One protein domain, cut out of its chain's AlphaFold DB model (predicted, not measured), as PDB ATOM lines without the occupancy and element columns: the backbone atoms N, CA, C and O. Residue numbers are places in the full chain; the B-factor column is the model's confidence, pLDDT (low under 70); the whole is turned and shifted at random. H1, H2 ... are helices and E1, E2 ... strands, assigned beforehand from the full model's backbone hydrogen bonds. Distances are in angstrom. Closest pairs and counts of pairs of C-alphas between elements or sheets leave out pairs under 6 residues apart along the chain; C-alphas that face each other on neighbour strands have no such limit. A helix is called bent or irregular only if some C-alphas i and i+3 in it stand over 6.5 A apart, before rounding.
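AT A GLANCE: This is residues 9 to 135 of the 137 residues of an uncharacterized protein of Pseudodesulfovibrio profundus (UniProt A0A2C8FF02). What shape do these atoms make? A very small sheet of two parallel strands, E2 and E3, has H5 packed on E3, H4 beside H5, and H3 on the E2 side; beyond H3 a looser part holds H1, E1, H2 and the long unnamed stretch of residues 36 to 67, while H6 lies out at the far end. What is it built of? The printed part has 127 residues, with six named helices and three named strands in the order H1 E1 H2 H3 E2 H4 E3 H5 H6; the class is mostly helix, though under half of the residues are in named elements. How large is it? It is compact, with a radius of gyration of the C-alphas of 14.5 A and spans of 38 by 29 by 29 A.

IN THESE COORDINATES: Which residues make the sheet? E2 is residues 84 to 86, with C-alpha 84 at (-44.719, 35.797, -1.409), and E3 is residues 114 to 116. Where are the helices around it? H4, residues 94 to 110, is 23.2 A long, has a kink of 38 degrees near residue 101 and is irregular, with C-alphas 105 and 108 7.6 A apart. H3 is residues 68 to 77, 14.3 A long; H5 is residues 119 to 125, 10.4 A; H6 is residues 130 to 134 and ends at C-alpha 134, (-52.402, 46.018, -0.059). What comes before H3? H1 is residues 12 to 16, beginning at (-35.180, 21.850, 9.090), E1 is residues 23 to 25, and H2 is residues 29 to 35, 10.6 A long.

HOW THE PARTS SIT: How do the strands pair? E2 and E3 are parallel at 28 degrees, with N 86 and O 115 at 2.8 A; E2, H4 and E3 form a strand-helix-strand unit, two parallel strands with a helix between, whose crossover is right-handed. What is next to them? The closest C-alphas of E3 and H5, Ser 116 and Leu 122, are 4.6 A apart. With its residues 100 to 107 alone H4 touches H5, at Gln 104 and Leu 124, C-alphas 7.5 A apart, at a shallow tilt of 16 degrees, the same way. The closest C-alphas of H3 are 7.0 A from E2, Ile 72 to Ile 84, and 6.3 A from E1, Ala 71 to Phe 25. What of the rest? H1 and H2 only just touch, with 3 pairs of C-alphas within 8 A, the closest Arg 12 and Val 32 at 6.9 A; E1 pairs with no named strand, but residues 9 to 10 pair in parallel with its residues 24 to 25. H6 touches no helix. Are the helix backbones complete? Every O i to N i+4 pair is within hydrogen-bond range in H3, H5 and H6, against 8 of 13 in H4, 0 of 1 in H1 and 0 of 3 in H2, where O i to N i+3 gives 2 of 2 in H1 and 3 of 4 in H2.

THE WHOLE: How far does it reach? The two C-alphas farthest apart, Pro 51 and Glu 131, are 43.5 A apart. Is it cut? The printed part has no cut, and its long link is H2 to H3, 32 residues. Where is confidence low? The mean pLDDT of the printed part is 75.0, and residue 15, residues 18 to 24 and residues 26 to 65 are under 70.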
ATOM      1  N   GLY A   9     -42.765  26.878   6.147       76.06
ATOM      2  CA  GLY A   9     -41.428  26.509   6.587       76.06
ATOM      3  C   GLY A   9     -40.548  26.071   5.415       76.06
ATOM      4  O   GLY A   9     -41.012  25.359   4.524       76.06
ATOM      5  N   LEU A  10     -39.271  26.458   5.422       76.06
ATOM      6  CA  LEU A  10     -38.267  25.981   4.466       76.06
ATOM      7  C   LEU A  10     -37.159  25.216   5.205       76.06
ATOM      8  O   LEU A  10     -36.376  25.808   5.949       76.06
ATOM      9  N   ASN A  11     -37.043  23.918   4.919       71.50
ATOM     10  CA  ASN A  11     -36.060  22.985   5.476       71.50
ATOM     11  C   ASN A  11     -36.125  22.860   7.019       71.50
ATOM     12  O   ASN A  11     -36.947  23.488   7.674       71.50
ATOM     13  N   ARG A  12     -35.246  22.054   7.632       70.62
ATOM     14  CA  ARG A  12     -35.180  21.850   9.090       70.62
ATOM     15  C   ARG A  12     -35.080  23.148   9.883       70.62
ATOM     16  O   ARG A  12     -35.604  23.230  10.987       70.62
ATOM     17  N   ALA A  13     -34.373  24.138   9.342       70.88
ATOM     18  CA  ALA A  13     -34.056  25.369  10.055       70.88
ATOM     19  C   ALA A  13     -35.310  26.118  10.531       70.88
ATOM     20  O   ALA A  13     -35.262  26.753  11.582       70.88
ATOM     21  N   CYS A  14     -36.436  26.007   9.813       72.00
ATOM     22  CA  CYS A  14     -37.671  26.669  10.217       72.00
ATOM     23  C   CYS A  14     -38.298  26.055  11.482       72.00
ATOM     24  O   CYS A  14     -39.009  26.741  12.201       72.00
ATOM     25  N   LEU A  15     -37.998  24.794  11.810       69.88
ATOM     26  CA  LEU A  15     -38.541  24.119  12.996       69.88
ATOM     27  C   LEU A  15     -37.995  24.674  14.315       69.88
ATOM     28  O   LEU A  15     -38.543  24.392  15.375       69.88
ATOM     29  N   ASN A  16     -36.937  25.482  14.256       71.88
ATOM     30  CA  ASN A  16     -36.417  26.192  15.421       71.88
ATOM     31  C   ASN A  16     -37.246  27.436  15.780       71.88
ATOM     32  O   ASN A  16     -36.975  28.071  16.798       71.88
ATOM     33  N   TYR A  17     -38.227  27.811  14.954       70.31
ATOM     34  CA  TYR A  17     -39.084  28.967  15.189       70.31
ATOM     35  C   TYR A  17     -40.476  28.505  15.637       70.31
ATOM     36  O   TYR A  17     -41.065  27.635  14.989       70.31
ATOM     37  N   PRO A  18     -41.041  29.086  16.712       69.88
ATOM     38  CA  PRO A  18     -42.334  28.686  17.265       69.88
ATOM     39  C   PRO A  18     -43.497  29.287  16.457       69.88
ATOM     40  O   PRO A  18     -44.307  30.049  16.979       69.88
ATOM     41  N   LEU A  19     -43.558  28.983  15.160       67.19
ATOM     42  CA  LEU A  19     -44.639  29.393  14.268       67.19
ATOM     43  C   LEU A  19     -45.512  28.190  13.913       67.19
ATOM     44  O   LEU A  19     -45.020  27.082  13.700       67.19
ATOM     45  N   ALA A  20     -46.819  28.422  13.810       67.50
ATOM     46  CA  ALA A  20     -47.749  27.442  13.268       67.50
ATOM     47  C   ALA A  20     -47.591  27.402  11.741       67.50
ATOM     48  O   ALA A  20     -48.226  28.162  11.012       67.50
ATOM     49  N   TYR A  21     -46.693  26.548  11.254       68.69
ATOM     50  CA  TYR A  21     -46.515  26.342   9.822       68.69
ATOM     51  C   TYR A  21     -47.648  25.487   9.271       68.69
ATOM     52  O   TYR A  21     -47.816  24.337   9.675       68.69
ATOM     53  N   ARG A  22     -48.391  26.034   8.310       66.06
ATOM     54  CA  ARG A  22     -49.410  25.274   7.577       66.06
ATOM     55  C   ARG A  22     -48.788  24.352   6.529       66.06
ATOM     56  O   ARG A  22     -49.354  23.313   6.211       66.06
ATOM     57  N   TYR A  23     -47.612  24.725   6.021       69.00
ATOM     58  CA  TYR A  23     -46.875  23.961   5.021       69.00
ATOM     59  C   TYR A  23     -45.370  23.950   5.311       69.00
ATOM     60  O   TYR A  23     -44.822  24.926   5.828       69.00
ATOM     61  N   LEU A  24     -44.681  22.865   4.938       68.69
ATOM     62  CA  LEU A  24     -43.231  22.715   5.102       68.69
ATOM     63  C   LEU A  24     -42.590  22.146   3.835       68.69
ATOM     64  O   LEU A  24     -42.861  21.017   3.437       68.69
ATOM     65  N   PHE A  25     -41.662  22.898   3.257       70.12
ATOM     66  CA  PHE A  25     -40.922  22.484   2.074       70.12
ATOM     67  C   PHE A  25     -39.500  22.064   2.396       70.12
ATOM     68  O   PHE A  25     -38.769  22.775   3.081       70.12
ATOM     69  N   SER A  26     -39.048  20.972   1.788       67.12
ATOM     70  CA  SER A  26     -37.628  20.636   1.753       67.12
ATOM     71  C   SER A  26     -37.261  19.941   0.459       67.12
ATOM     72  O   SER A  26     -38.003  19.113  -0.062       67.12
ATOM     73  N   PHE A  27     -36.053  20.232  -0.010       61.75
ATOM     74  CA  PHE A  27     -35.384  19.464  -1.051       61.75
ATOM     75  C   PHE A  27     -35.133  18.006  -0.613       61.75
ATOM     76  O   PHE A  27     -35.184  17.096  -1.443       61.75
ATOM     77  N   HIS A  28     -34.937  17.790   0.693       65.94
ATOM     78  CA  HIS A  28     -34.684  16.498   1.335       65.94
ATOM     79  C   HIS A  28     -35.953  15.990   2.013       65.94
ATOM     80  O   HIS A  28     -36.175  16.139   3.214       65.94
ATOM     81  N   ALA A  29     -36.839  15.448   1.192       58.62
ATOM     82  CA  ALA A  29     -38.188  15.116   1.603       58.62
ATOM     83  C   ALA A  29     -38.270  14.005   2.668       58.62
ATOM     84  O   ALA A  29     -39.121  14.070   3.556       58.62
ATOM     85  N   ASP A  30     -37.357  13.031   2.618       62.31
ATOM     86  CA  ASP A  30     -37.271  11.956   3.613       62.31
ATOM     87  C   ASP A  30     -36.864  12.471   5.000       62.31
ATOM     88  O   ASP A  30     -37.317  11.952   6.020       62.31
ATOM     89  N   GLU A  31     -36.058  13.530   5.046       64.75
ATOM     90  CA  GLU A  31     -35.566  14.092   6.300       64.75
ATOM     91  C   GLU A  31     -36.651  14.897   7.027       64.75
ATOM     92  O   GLU A  31     -36.746  14.856   8.252       64.75
ATOM     93  N   VAL A  32     -37.544  15.555   6.278       63.72
ATOM     94  CA  VAL A  32     -38.635  16.364   6.842       63.72
ATOM     95  C   VAL A  32     -39.493  15.565   7.812       63.72
ATOM     96  O   VAL A  32     -39.769  16.038   8.912       63.72
ATOM     97  N   ARG A  33     -39.886  14.342   7.441       62.53
ATOM     98  CA  ARG A  33     -40.778  13.507   8.261       62.53
ATOM     99  C   ARG A  33     -40.187  13.139   9.620       62.53
ATOM    100  O   ARG A  33     -40.944  12.893  10.547       62.53
ATOM    101  N   GLN A  34     -38.861  13.114   9.741       66.12
ATOM    102  CA  GLN A  34     -38.184  12.836  11.008       66.12
ATOM    103  C   GLN A  34     -38.178  14.044  11.945       66.12
ATOM    104  O   GLN A  34     -37.913  13.899  13.136       66.12
ATOM    105  N   TRP A  35     -38.415  15.242  11.413       63.44
ATOM    106  CA  TRP A  35     -38.265  16.484  12.160       63.44
ATOM    107  C   TRP A  35     -39.592  17.127  12.538       63.44
ATOM    108  O   TRP A  35     -39.616  17.934  13.467       63.44
ATOM    109  N   VAL A  36     -40.687  16.812  11.842       60.91
ATOM    110  CA  VAL A  36     -41.963  17.459  12.146       60.91
ATOM    111  C   VAL A  36     -42.631  16.825  13.370       60.91
ATOM    112  O   VAL A  36     -42.773  15.604  13.413       60.91
ATOM    113  N   PRO A  37     -43.092  17.633  14.343       56.78
ATOM    114  CA  PRO A  37     -43.901  17.146  15.453       56.78
ATOM    115  C   PRO A  37     -45.146  16.384  14.980       56.78
ATOM    116  O   PRO A  37     -45.793  16.767  14.001       56.78
ATOM    117  N   ASN A  38     -45.508  15.329  15.713       50.62
ATOM    118  CA  ASN A  38     -46.751  14.592  15.485       50.62
ATOM    119  C   ASN A  38     -47.963  15.540  15.557       50.62
ATOM    120  O   ASN A  38     -48.122  16.260  16.540       50.62
ATOM    121  N   GLY A  39     -48.821  15.515  14.530       44.16
ATOM    122  CA  GLY A  39     -50.041  16.334  14.440       44.16
ATOM    123  C   GLY A  39     -49.970  17.521  13.471       44.16
ATOM    124  O   GLY A  39     -51.002  18.114  13.175       44.16
ATOM    125  N   SER A  40     -48.797  17.846  12.924       51.66
ATOM    126  CA  SER A  40     -48.676  18.866  11.875       51.66
ATOM    127  C   SER A  40     -49.200  18.357  10.527       51.66
ATOM    128  O   SER A  40     -48.861  17.252  10.096       51.66
ATOM    129  N   HIS A  41     -49.964  19.186   9.810       53.25
ATOM    130  CA  HIS A  41     -50.240  18.956   8.392       53.25
ATOM    131  C   HIS A  41     -49.003  19.356   7.580       53.25
ATOM    132  O   HIS A  41     -48.649  20.526   7.503       53.25
ATOM    133  N   VAL A  42     -48.308  18.370   7.010       54.97
ATOM    134  CA  VAL A  42     -47.050  18.584   6.283       54.97
ATOM    135  C   VAL A  42     -47.206  18.073   4.864       54.97
ATOM    136  O   VAL A  42     -47.181  16.867   4.614       54.97
ATOM    137  N   GLU A  43     -47.317  18.994   3.916       57.72
ATOM    138  CA  GLU A  43     -47.153  18.663   2.506       57.72
ATOM    139  C   GLU A  43     -45.681  18.747   2.118       57.72
ATOM    140  O   GLU A  43     -45.113  19.833   2.034       57.72
ATOM    141  N   VAL A  44     -45.063  17.597   1.850       58.88
ATOM    142  CA  VAL A  44     -43.676  17.538   1.383       58.88
ATOM    143  C   VAL A  44     -43.650  17.506  -0.140       58.88
ATOM    144  O   VAL A  44     -44.252  16.627  -0.761       58.88
ATOM    145  N   TRP A  45     -42.914  18.441  -0.737       59.38
ATOM    146  CA  TRP A  45     -42.732  18.548  -2.182       59.38
ATOM    147  C   TRP A  45     -41.266  18.358  -2.544       59.38
ATOM    148  O   TRP A  45     -40.393  19.007  -1.970       59.38
ATOM    149  N   SER A  46     -40.997  17.503  -3.532       56.75
ATOM    150  CA  SER A  46     -39.647  17.280  -4.046       56.75
ATOM    151  C   SER A  46     -39.609  17.321  -5.572       56.75
ATOM    152  O   SER A  46     -40.576  16.994  -6.260       56.75
ATOM    153  N   HIS A  47     -38.460  17.726  -6.106       52.50
ATOM    154  CA  HIS A  47     -38.131  17.609  -7.527       52.50
ATOM    155  C   HIS A  47     -37.614  16.197  -7.870       52.50
ATOM    156  O   HIS A  47     -37.534  15.845  -9.047       52.50
ATOM    157  N   HIS A  48     -37.313  15.374  -6.858       53.53
ATOM    158  CA  HIS A  48     -37.012  13.951  -6.992       53.53
ATOM    159  C   HIS A  48     -38.209  13.098  -6.551       53.53
ATOM    160  O   HIS A  48     -38.985  13.483  -5.675       53.53
ATOM    161  N   LYS A  49     -38.370  11.921  -7.166       55.62
ATOM    162  CA  LYS A  49     -39.423  10.972  -6.796       55.62
ATOM    163  C   LYS A  49     -38.956  10.104  -5.633       55.62
ATOM    164  O   LYS A  49     -38.020   9.333  -5.806       55.62
ATOM    165  N   TYR A  50     -39.654  10.183  -4.505       59.06
ATOM    166  CA  TYR A  50     -39.435   9.319  -3.344       59.06
ATOM    167  C   TYR A  50     -40.730   8.567  -2.995       59.06
ATOM    168  O   TYR A  50     -41.808   9.150  -3.124       59.06
ATOM    169  N   PRO A  51     -40.664   7.295  -2.549       58.06
ATOM    170  CA  PRO A  51     -41.852   6.507  -2.185       58.06
ATOM    171  C   PRO A  51     -42.695   7.126  -1.060       58.06
ATOM    172  O   PRO A  51     -43.896   6.903  -0.974       58.06
ATOM    173  N   SER A  52     -42.050   7.909  -0.200       54.12
ATOM    174  CA  SER A  52     -42.607   8.579   0.972       54.12
ATOM    175  C   SER A  52     -43.195   9.963   0.655       54.12
ATOM    176  O   SER A  52     -43.650  10.644   1.565       54.12
ATOM    177  N   VAL A  53     -43.178  10.440  -0.591       54.69
ATOM    178  CA  VAL A  53     -43.514  11.839  -0.906       54.69
ATOM    179  C   VAL A  53     -44.817  11.918  -1.680       54.69
ATOM    180  O   VAL A  53     -44.932  11.385  -2.780       54.69
ATOM    181  N   ASN A  54     -45.793  12.623  -1.103       55.31
ATOM    182  CA  ASN A  54     -47.159  12.695  -1.625       55.31
ATOM    183  C   ASN A  54     -47.257  13.474  -2.952       55.31
ATOM    184  O   ASN A  54     -48.163  13.211  -3.740       55.31
ATOM    185  N   HIS A  55     -46.331  14.402  -3.232       56.69
ATOM    186  CA  HIS A  55     -46.411  15.273  -4.408       56.69
ATOM    187  C   HIS A  55     -45.071  15.397  -5.151       56.69
ATOM    188  O   HIS A  55     -44.108  15.970  -4.640       56.69
ATOM    189  N   VAL A  56     -45.021  14.890  -6.394       52.16
ATOM    190  CA  VAL A  56     -43.873  15.046  -7.307       52.16
ATOM    191  C   VAL A  56     -44.339  15.288  -8.742       52.16
ATOM    192  O   VAL A  56     -44.698  14.355  -9.458       52.16
ATOM    193  N   LYS A  57     -44.299  16.559  -9.152       48.62
ATOM    194  CA  LYS A  57     -43.709  17.079 -10.404       48.62
ATOM    195  C   LYS A  57     -44.064  18.561 -10.496       48.62
ATOM    196  O   LYS A  57     -45.123  18.933 -10.997       48.62
ATOM    197  N   LEU A  58     -43.169  19.426 -10.030       51.84
ATOM    198  CA  LEU A  58     -43.158  20.783 -10.559       51.84
ATOM    199  C   LEU A  58     -42.611  20.679 -11.999       51.84
ATOM    200  O   LEU A  58     -41.575  20.037 -12.182       51.84
ATOM    201  N   PRO A  59     -43.255  21.259 -13.033       45.81
ATOM    202  CA  PRO A  59     -42.763  21.255 -14.427       45.81
ATOM    203  C   PRO A  59     -41.504  22.124 -14.619       45.81
ATOM    204  O   PRO A  59     -41.180  22.597 -15.704       45.81
ATOM    205  N   ILE A  60     -40.786  22.357 -13.532       49.91
ATOM    206  CA  ILE A  60     -39.836  23.425 -13.363       49.91
ATOM    207  C   ILE A  60     -38.475  22.840 -13.688       49.91
ATOM    208  O   ILE A  60     -37.833  22.195 -12.862       49.91
ATOM    209  N   ARG A  61     -38.026  23.082 -14.925       47.47
ATOM    210  CA  ARG A  61     -36.630  22.913 -15.359       47.47
ATOM    211  C   ARG A  61     -35.712  23.945 -14.686       47.47
ATOM    212  O   ARG A  61     -34.851  24.533 -15.332       47.47
ATOM    213  N   VAL A  62     -35.901  24.216 -13.400       50.12
ATOM    214  CA  VAL A  62     -35.037  25.127 -12.657       50.12
ATOM    215  C   VAL A  62     -34.095  24.265 -11.841       50.12
ATOM    216  O   VAL A  62     -34.374  23.870 -10.715       50.12
ATOM    217  N   SER A  63     -32.958  23.947 -12.448       48.06
ATOM    218  CA  SER A  63     -31.775  23.576 -11.688       48.06
ATOM    219  C   SER A  63     -31.274  24.831 -10.956       48.06
ATOM    220  O   SER A  63     -30.914  25.817 -11.615       48.06
ATOM    221  N   GLY A  64     -31.274  24.798  -9.617       55.84
ATOM    222  CA  GLY A  64     -30.689  25.823  -8.738       55.84
ATOM    223  C   GLY A  64     -31.696  26.686  -7.951       55.84
ATOM    224  O   GLY A  64     -32.893  26.669  -8.218       55.84
ATOM    225  N   GLY A  65     -31.201  27.423  -6.943       56.19
ATOM    226  CA  GLY A  65     -32.007  28.297  -6.068       56.19
ATOM    227  C   GLY A  65     -32.330  27.752  -4.665       56.19
ATOM    228  O   GLY A  65     -32.988  28.433  -3.878       56.19
ATOM    229  N   GLY A  66     -31.866  26.542  -4.330       71.12
ATOM    230  CA  GLY A  66     -32.175  25.868  -3.061       71.12
ATOM    231  C   GLY A  66     -33.667  25.544  -2.901       71.12
ATOM    232  O   GLY A  66     -34.437  25.636  -3.852       71.12
ATOM    233  N   SER A  67     -34.101  25.180  -1.688       74.88
ATOM    234  CA  SER A  67     -35.507  24.837  -1.387       74.88
ATOM    235  C   SER A  67     -36.495  26.004  -1.558       74.88
ATOM    236  O   SER A  67     -37.699  25.776  -1.621       74.88
ATOM    237  N   ALA A  68     -36.011  27.247  -1.632       83.19
ATOM    238  CA  ALA A  68     -36.850  28.441  -1.711       83.19
ATOM    239  C   ALA A  68     -37.525  28.608  -3.082       83.19
ATOM    240  O   ALA A  68     -38.720  28.869  -3.139       83.19
ATOM    241  N   VAL A  69     -36.808  28.403  -4.192       84.12
ATOM    242  CA  VAL A  69     -37.401  28.512  -5.539       84.12
ATOM    243  C   VAL A  69     -38.566  27.536  -5.777       84.12
ATOM    244  O   VAL A  69     -39.637  27.998  -6.163       84.12
ATOM    245  N   PRO A  70     -38.449  26.217  -5.532       77.00
ATOM    246  CA  PRO A  70     -39.582  25.312  -5.710       77.00
ATOM    247  C   PRO A  70     -40.747  25.634  -4.762       77.00
ATOM    248  O   PRO A  70     -41.898  25.481  -5.166       77.00
ATOM    249  N   ALA A  71     -40.472  26.126  -3.549       80.25
ATOM    250  CA  ALA A  71     -41.510  26.573  -2.622       80.25
ATOM    251  C   ALA A  71     -42.285  27.788  -3.156       80.25
ATOM    252  O   ALA A  71     -43.513  27.788  -3.105       80.25
ATOM    253  N   ILE A  72     -41.585  28.778  -3.732       87.31
ATOM    254  CA  ILE A  72     -42.209  29.938  -4.388       87.31
ATOM    255  C   ILE A  72     -43.208  29.458  -5.439       87.31
ATOM    256  O   ILE A  72     -44.373  29.836  -5.427       87.31
ATOM    257  N   TYR A  73     -42.777  28.567  -6.325       82.94
ATOM    258  CA  TYR A  73     -43.639  28.085  -7.394       82.94
ATOM    259  C   TYR A  73     -44.801  27.217  -6.929       82.94
ATOM    260  O   TYR A  73     -45.878  27.291  -7.514       82.94
ATOM    261  N   ALA A  74     -44.607  26.382  -5.912       78.31
ATOM    262  CA  ALA A  74     -45.706  25.625  -5.331       78.31
ATOM    263  C   ALA A  74     -46.758  26.571  -4.728       78.31
ATOM    264  O   ALA A  74     -47.947  26.410  -5.005       78.31
ATOM    265  N   ALA A  75     -46.325  27.619  -4.020       81.75
ATOM    266  CA  ALA A  75     -47.228  28.640  -3.502       81.75
ATOM    267  C   ALA A  75     -47.997  29.364  -4.622       81.75
ATOM    268  O   ALA A  75     -49.224  29.436  -4.558       81.75
ATOM    269  N   LEU A  76     -47.313  29.814  -5.680       83.88
ATOM    270  CA  LEU A  76     -47.958  30.514  -6.799       83.88
ATOM    271  C   LEU A  76     -48.899  29.607  -7.611       83.88
ATOM    272  O   LEU A  76     -50.021  29.988  -7.926       83.88
ATOM    273  N   LEU A  77     -48.452  28.403  -7.980       79.88
ATOM    274  CA  LEU A  77     -49.126  27.577  -8.991       79.88
ATOM    275  C   LEU A  77     -50.078  26.523  -8.419       79.88
ATOM    276  O   LEU A  77     -50.911  26.000  -9.160       79.88
ATOM    277  N   LYS A  78     -49.911  26.125  -7.154       74.38
ATOM    278  CA  LYS A  78     -50.702  25.044  -6.540       74.38
ATOM    279  C   LYS A  78     -51.599  25.527  -5.426       74.38
ATOM    280  O   LYS A  78     -52.715  25.031  -5.317       74.38
ATOM    281  N   TRP A  79     -51.130  26.476  -4.631       75.56
ATOM    282  CA  TRP A  79     -51.888  26.955  -3.481       75.56
ATOM    283  C   TRP A  79     -52.604  28.284  -3.726       75.56
ATOM    284  O   TRP A  79     -53.398  28.696  -2.890       75.56
ATOM    285  N   GLY A  80     -52.371  28.921  -4.877       80.69
ATOM    286  CA  GLY A  80     -53.098  30.124  -5.285       80.69
ATOM    287  C   GLY A  80     -52.662  31.392  -4.555       80.69
ATOM    288  O   GLY A  80     -53.436  32.339  -4.476       80.69
ATOM    289  N   TYR A  81     -51.440  31.438  -4.015       85.75
ATOM    290  CA  TYR A  81     -50.903  32.687  -3.476       85.75
ATOM    291  C   TYR A  81     -50.519  33.633  -4.611       85.75
ATOM    292  O   TYR A  81     -49.928  33.223  -5.606       85.75
ATOM    293  N   HIS A  82     -50.781  34.922  -4.412       88.75
ATOM    294  CA  HIS A  82     -50.422  35.979  -5.364       88.75
ATOM    295  C   HIS A  82     -49.197  36.785  -4.925       88.75
ATOM    296  O   HIS A  82     -48.583  37.485  -5.727       88.75
ATOM    297  N   LYS A  83     -48.835  36.688  -3.641       91.12
ATOM    298  CA  LYS A  83     -47.750  37.440  -3.015       91.12
ATOM    299  C   LYS A  83     -46.968  36.552  -2.071       91.12
ATOM    300  O   LYS A  83     -47.547  35.831  -1.265       91.12
ATOM    301  N   ILE A  84     -45.648  36.620  -2.171       92.88
ATOM    302  CA  ILE A  84     -44.719  35.797  -1.409       92.88
ATOM    303  C   ILE A  84     -43.645  36.688  -0.802       92.88
ATOM    304  O   ILE A  84     -43.010  37.486  -1.494       92.88
ATOM    305  N   VAL A  85     -43.417  36.517   0.498       92.75
ATOM    306  CA  VAL A  85     -42.344  37.187   1.231       92.75
ATOM    307  C   VAL A  85     -41.301  36.156   1.645       92.75
ATOM    308  O   VAL A  85     -41.583  35.240   2.412       92.75
ATOM    309  N   LEU A  86     -40.075  36.315   1.153       91.69
ATOM    310  CA  LEU A  86     -38.935  35.508   1.571       91.69
ATOM    311  C   LEU A  86     -38.380  36.045   2.891       91.69
ATOM    312  O   LEU A  86     -37.782  37.119   2.935       91.69
ATOM    313  N   ALA A  87     -38.546  35.281   3.967       86.88
ATOM    314  CA  ALA A  87     -37.992  35.586   5.280       86.88
ATOM    315  C   ALA A  87     -36.958  34.516   5.659       86.88
ATOM    316  O   ALA A  87     -37.309  33.359   5.868       86.88
ATOM    317  N   GLY A  88     -35.674  34.886   5.719       79.38
ATOM    318  CA  GLY A  88     -34.601  33.950   6.079       79.38
ATOM    319  C   GLY A  88     -33.956  33.229   4.891       79.38
ATOM    320  O   GLY A  88     -33.462  32.115   5.036       79.38
ATOM    321  N   VAL A  89     -33.900  33.881   3.725       79.06
ATOM    322  CA  VAL A  89     -33.176  33.405   2.530       79.06
ATOM    323  C   VAL A  89     -32.020  34.363   2.180       79.06
ATOM    324  O   VAL A  89     -31.968  34.893   1.066       79.06
ATOM    325  N   PRO A  90     -31.084  34.649   3.112       73.94
ATOM    326  CA  PRO A  90     -30.034  35.631   2.860       73.94
ATOM    327  C   PRO A  90     -29.007  35.166   1.818       73.94
ATOM    328  O   PRO A  90     -28.362  36.022   1.215       73.94
ATOM    329  N   LEU A  91     -28.890  33.845   1.595       77.88
ATOM    330  CA  LEU A  91     -27.884  33.160   0.769       77.88
ATOM    331  C   LEU A  91     -26.467  33.696   1.026       77.88
ATOM    332  O   LEU A  91     -26.066  34.701   0.452       77.88
ATOM    333  N   SER A  92     -25.687  33.037   1.879       76.62
ATOM    334  CA  SER A  92     -24.325  33.466   2.228       76.62
ATOM    335  C   SER A  92     -23.276  32.408   1.888       76.62
ATOM    336  O   SER A  92     -23.590  31.228   1.703       76.62
ATOM    337  N   GLY A  93     -22.017  32.849   1.787       81.88
ATOM    338  CA  GLY A  93     -20.879  31.983   1.482       81.88
ATOM    339  C   GLY A  93     -21.078  31.185   0.183       81.88
ATOM    340  O   GLY A  93     -21.655  31.719  -0.765       81.88
ATOM    341  N   PRO A  94     -20.670  29.905   0.126       81.44
ATOM    342  CA  PRO A  94     -20.709  29.113  -1.109       81.44
ATOM    343  C   PRO A  94     -22.133  28.895  -1.652       81.44
ATOM    344  O   PRO A  94     -22.327  28.679  -2.847       81.44
ATOM    345  N   TYR A  95     -23.157  28.987  -0.797       78.38
ATOM    346  CA  TYR A  95     -24.552  28.870  -1.221       78.38
ATOM    347  C   TYR A  95     -25.045  30.089  -1.997       78.38
ATOM    348  O   TYR A  95     -25.961  29.959  -2.810       78.38
ATOM    349  N   LYS A  96     -24.442  31.265  -1.774       82.94
ATOM    350  CA  LYS A  96     -24.714  32.450  -2.592       82.94
ATOM    351  C   LYS A  96     -24.349  32.165  -4.042       82.94
ATOM    352  O   LYS A  96     -25.216  32.256  -4.904       82.94
ATOM    353  N   ASP A  97     -23.115  31.743  -4.286       84.38
ATOM    354  CA  ASP A  97     -22.606  31.522  -5.641       84.38
ATOM    355  C   ASP A  97     -23.353  30.387  -6.353       84.38
ATOM    356  O   ASP A  97     -23.614  30.461  -7.553       84.38
ATOM    357  N   LEU A  98     -23.777  29.365  -5.603       82.12
ATOM    358  CA  LEU A  98     -24.505  28.224  -6.154       82.12
ATOM    359  C   LEU A  98     -25.973  28.537  -6.493       82.12
ATOM    360  O   LEU A  98     -26.502  28.045  -7.492       82.12
ATOM    361  N   PHE A  99     -26.670  29.313  -5.657       84.81
ATOM    362  CA  PHE A  99     -28.130  29.448  -5.747       84.81
ATOM    363  C   PHE A  99     -28.608  30.818  -6.206       84.81
ATOM    364  O   PHE A  99     -29.633  30.898  -6.888       84.81
ATOM    365  N   PHE A 100     -27.882  31.888  -5.889       89.25
ATOM    366  CA  PHE A 100     -28.285  33.243  -6.250       89.25
ATOM    367  C   PHE A 100     -28.423  33.474  -7.767       89.25
ATOM    368  O   PHE A 100     -29.405  34.110  -8.157       89.25
ATOM    369  N   PRO A 101     -27.584  32.881  -8.649       89.31
ATOM    370  CA  PRO A 101     -27.772  33.006 -10.098       89.31
ATOM    371  C   PRO A 101     -29.149  32.538 -10.588       89.31
ATOM    372  O   PRO A 101     -29.682  33.057 -11.568       89.31
ATOM    373  N   SER A 102     -29.770  31.578  -9.890       87.06
ATOM    374  CA  SER A 102     -31.120  31.123 -10.235       87.06
ATOM    375  C   SER A 102     -32.173  32.183  -9.929       87.06
ATOM    376  O   SER A 102     -33.057  32.401 -10.750       87.06
ATOM    377  N   PHE A 103     -32.050  32.891  -8.804       90.19
ATOM    378  CA  PHE A 103     -32.935  34.012  -8.484       90.19
ATOM    379  C   PHE A 103     -32.776  35.157  -9.483       90.19
ATOM    380  O   PHE A 103     -33.774  35.705  -9.938       90.19
ATOM    381  N   GLN A 104     -31.542  35.472  -9.885       91.44
ATOM    382  CA  GLN A 104     -31.282  36.499 -10.895       91.44
ATOM    383  C   GLN A 104     -31.917  36.143 -12.246       91.44
ATOM    384  O   GLN A 104     -32.586  36.976 -12.854       91.44
ATOM    385  N   ARG A 105     -31.774  34.888 -12.694       90.88
ATOM    386  CA  ARG A 105     -32.395  34.398 -13.936       90.88
ATOM    387  C   ARG A 105     -33.923  34.485 -13.896       90.88
ATOM    388  O   ARG A 105     -34.533  34.832 -14.901       90.88
ATOM    389  N   LEU A 106     -34.522  34.169 -12.750       89.25
ATOM    390  CA  LEU A 106     -35.975  34.154 -12.556       89.25
ATOM    391  C   LEU A 106     -36.551  35.515 -12.147       89.25
ATOM    392  O   LEU A 106     -37.763  35.643 -12.010       89.25
ATOM    393  N   TYR A 107     -35.714  36.539 -11.958       92.75
ATOM    394  CA  TYR A 107     -36.137  37.822 -11.401       92.75
ATOM    395  C   TYR A 107     -37.321  38.426 -12.156       92.75
ATOM    396  O   TYR A 107     -38.297  38.810 -11.529       92.75
ATOM    397  N   ARG A 108     -37.273  38.467 -13.494       92.75
ATOM    398  CA  ARG A 108     -38.352  39.058 -14.307       92.75
ATOM    399  C   ARG A 108     -39.699  38.363 -14.115       92.75
ATOM    400  O   ARG A 108     -40.728  39.013 -14.209       92.75
ATOM    401  N   GLU A 109     -39.674  37.058 -13.881       90.88
ATOM    402  CA  GLU A 109     -40.872  36.248 -13.684       90.88
ATOM    403  C   GLU A 109     -41.410  36.388 -12.256       90.88
ATOM    404  O   GLU A 109     -42.615  36.482 -12.050       90.88
ATOM    405  N   LEU A 110     -40.513  36.428 -11.269       92.06
ATOM    406  CA  LEU A 110     -40.876  36.403  -9.854       92.06
ATOM    407  C   LEU A 110     -41.099  37.794  -9.249       92.06
ATOM    408  O   LEU A 110     -41.852  37.919  -8.287       92.06
ATOM    409  N   SER A 111     -40.472  38.846  -9.778       94.44
ATOM    410  CA  SER A 111     -40.503  40.189  -9.183       94.44
ATOM    411  C   SER A 111     -41.885  40.840  -9.057       94.44
ATOM    412  O   SER A 111     -42.026  41.676  -8.164       94.44
ATOM    413  N   PRO A 112     -42.929  40.489  -9.832       93.44
ATOM    414  CA  PRO A 112     -44.273  40.992  -9.548       93.44
ATOM    415  C   PRO A 112     -44.830  40.458  -8.216       93.44
ATOM    416  O   PRO A 112     -45.448  41.200  -7.454       93.44
ATOM    417  N   ALA A 113     -44.553  39.188  -7.909       93.56
ATOM    418  CA  ALA A 113     -45.185  38.442  -6.821       93.56
ATOM    419  C   ALA A 113     -44.262  38.158  -5.625       93.56
ATOM    420  O   ALA A 113     -44.732  37.677  -4.596       93.56
ATOM    421  N   VAL A 114     -42.960  38.436  -5.723       94.75
ATOM    422  CA  VAL A 114     -41.975  38.092  -4.687       94.75
ATOM    423  C   VAL A 114     -41.304  39.337  -4.117       94.75
ATOM    424  O   VAL A 114     -40.800  40.193  -4.847       94.75
ATOM    425  N   ARG A 115     -41.251  39.406  -2.786       95.44
ATOM    426  CA  ARG A 115     -40.433  40.341  -2.001       95.44
ATOM    427  C   ARG A 115     -39.597  39.574  -0.987       95.44
ATOM    428  O   ARG A 115     -39.859  38.403  -0.721       95.44
ATOM    429  N   SER A 116     -38.577  40.207  -0.417       94.88
ATOM    430  CA  SER A 116     -37.711  39.567   0.578       94.88
ATOM    431  C   SER A 116     -37.440  40.483   1.763       94.88
ATOM    432  O   SER A 116     -37.506  41.700   1.649       94.88
ATOM    433  N   LEU A 117     -37.148  39.883   2.912       92.56
ATOM    434  CA  LEU A 117     -36.757  40.552   4.151       92.56
ATOM    435  C   LEU A 117     -35.291  40.285   4.525       92.56
ATOM    436  O   LEU A 117     -34.859  40.689   5.600       92.56
ATOM    437  N   SER A 118     -34.518  39.566   3.699       87.94
ATOM    438  CA  SER A 118     -33.182  39.106   4.108       87.94
ATOM    439  C   SER A 118     -32.144  39.005   2.985       87.94
ATOM    440  O   SER A 118     -32.387  38.357   1.968       87.94
ATOM    441  N   GLY A 119     -30.943  39.532   3.251       89.50
ATOM    442  CA  GLY A 119     -29.706  39.323   2.482       89.50
ATOM    443  C   GLY A 119     -29.817  39.618   0.985       89.50
ATOM    444  O   GLY A 119     -30.529  40.524   0.578       89.50
ATOM    445  N   ASN A 120     -29.142  38.829   0.146       89.81
ATOM    446  CA  ASN A 120     -29.031  39.141  -1.288       89.81
ATOM    447  C   ASN A 120     -30.378  39.081  -2.032       89.81
ATOM    448  O   ASN A 120     -30.539  39.683  -3.090       89.81
ATOM    449  N   THR A 121     -31.357  38.339  -1.505       91.50
ATOM    450  CA  THR A 121     -32.703  38.314  -2.093       91.50
ATOM    451  C   THR A 121     -33.488  39.587  -1.772       91.50
ATOM    452  O   THR A 121     -34.329  39.970  -2.581       91.50
ATOM    453  N   LEU A 122     -33.201  40.270  -0.654       94.31
ATOM    454  CA  LEU A 122     -33.721  41.615  -0.373       94.31
ATOM    455  C   LEU A 122     -33.152  42.626  -1.368       94.31
ATOM    456  O   LEU A 122     -33.924  43.391  -1.936       94.31
ATOM    457  N   ASP A 123     -31.850  42.573  -1.648       93.50
ATOM    458  CA  ASP A 123     -31.228  43.469  -2.633       93.50
ATOM    459  C   ASP A 123     -31.813  43.274  -4.040       93.50
ATOM    460  O   ASP A 123     -31.956  44.226  -4.802       93.50
ATOM    461  N   LEU A 124     -32.173  42.032  -4.384       94.88
ATOM    462  CA  LEU A 124     -32.730  41.696  -5.690       94.88
ATOM    463  C   LEU A 124     -34.217  42.056  -5.826       94.88
ATOM    464  O   LEU A 124     -34.601  42.663  -6.818       94.88
ATOM    465  N   PHE A 125     -35.064  41.641  -4.877       95.31
ATOM    466  CA  PHE A 125     -36.524  41.783  -4.988       95.31
ATOM    467  C   PHE A 125     -37.084  43.027  -4.297       95.31
ATOM    468  O   PHE A 125     -38.220  43.413  -4.561       95.31
ATOM    469  N   GLY A 126     -36.311  43.642  -3.407       96.12
ATOM    470  CA  GLY A 126     -36.772  44.707  -2.531       96.12
ATOM    471  C   GLY A 126     -37.644  44.209  -1.368       96.12
ATOM    472  O   GLY A 126     -38.090  43.050  -1.341       96.12
ATOM    473  N   PRO A 127     -37.890  45.090  -0.382       96.25
ATOM    474  CA  PRO A 127     -38.721  44.778   0.770       96.25
ATOM    475  C   PRO A 127     -40.214  44.784   0.411       96.25
ATOM    476  O   PRO A 127     -40.635  45.533  -0.477       96.25
ATOM    477  N   PRO A 128     -41.052  43.999   1.112       93.81
ATOM    478  CA  PRO A 128     -42.498  44.143   1.011       93.81
ATOM    479  C   PRO A 128     -42.914  45.505   1.577       93.81
ATOM    480  O   PRO A 128     -42.712  45.784   2.758       93.81
ATOM    481  N   THR A 129     -43.485  46.364   0.733       93.75
ATOM    482  CA  THR A 129     -44.037  47.656   1.167       93.75
ATOM    483  C   THR A 129     -45.512  47.514   1.528       93.75
ATOM    484  O   THR A 129     -46.159  46.532   1.161       93.75
ATOM    485  N   LYS A 130     -46.077  48.496   2.243       89.88
ATOM    486  CA  LYS A 130     -47.515  48.494   2.561       89.88
ATOM    487  C   LYS A 130     -48.360  48.532   1.293       89.88
ATOM    488  O   LYS A 130     -49.361  47.836   1.207       89.88
ATOM    489  N   GLU A 131     -47.933  49.317   0.312       90.75
ATOM    490  CA  GLU A 131     -48.577  49.442  -0.993       90.75
ATOM    491  C   GLU A 131     -48.552  48.088  -1.697       90.75
ATOM    492  O   GLU A 131     -49.601  47.575  -2.069       90.75
ATOM    493  N   TRP A 132     -47.380  47.447  -1.763       91.19
ATOM    494  CA  TRP A 132     -47.259  46.125  -2.366       91.19
ATOM    495  C   TRP A 132     -48.065  45.065  -1.625       91.19
ATOM    496  O   TRP A 132     -48.567  44.171  -2.279       91.19
ATOM    497  N   LEU A 133     -48.228  45.128  -0.300       87.56
ATOM    498  CA  LEU A 133     -49.064  44.179   0.449       87.56
ATOM    499  C   LEU A 133     -50.562  44.393   0.197       87.56
ATOM    500  O   LEU A 133     -51.295  43.415   0.067       87.56
ATOM    501  N   ASN A 134     -50.991  45.647   0.065       84.00
ATOM    502  CA  ASN A 134     -52.402  46.018  -0.059       84.00
ATOM    503  C   ASN A 134     -52.922  46.056  -1.502       84.00
ATOM    504  O   ASN A 134     -54.134  46.116  -1.689       84.00
ATOM    505  N   ASP A 135     -52.043  46.033  -2.505       79.81
ATOM    506  CA  ASP A 135     -52.461  46.009  -3.909       79.81
ATOM    507  C   ASP A 135     -53.287  44.747  -4.223       79.81
ATOM    508  O   ASP A 135     -52.989  43.668  -3.714       79.81
TER     509      ASP A 135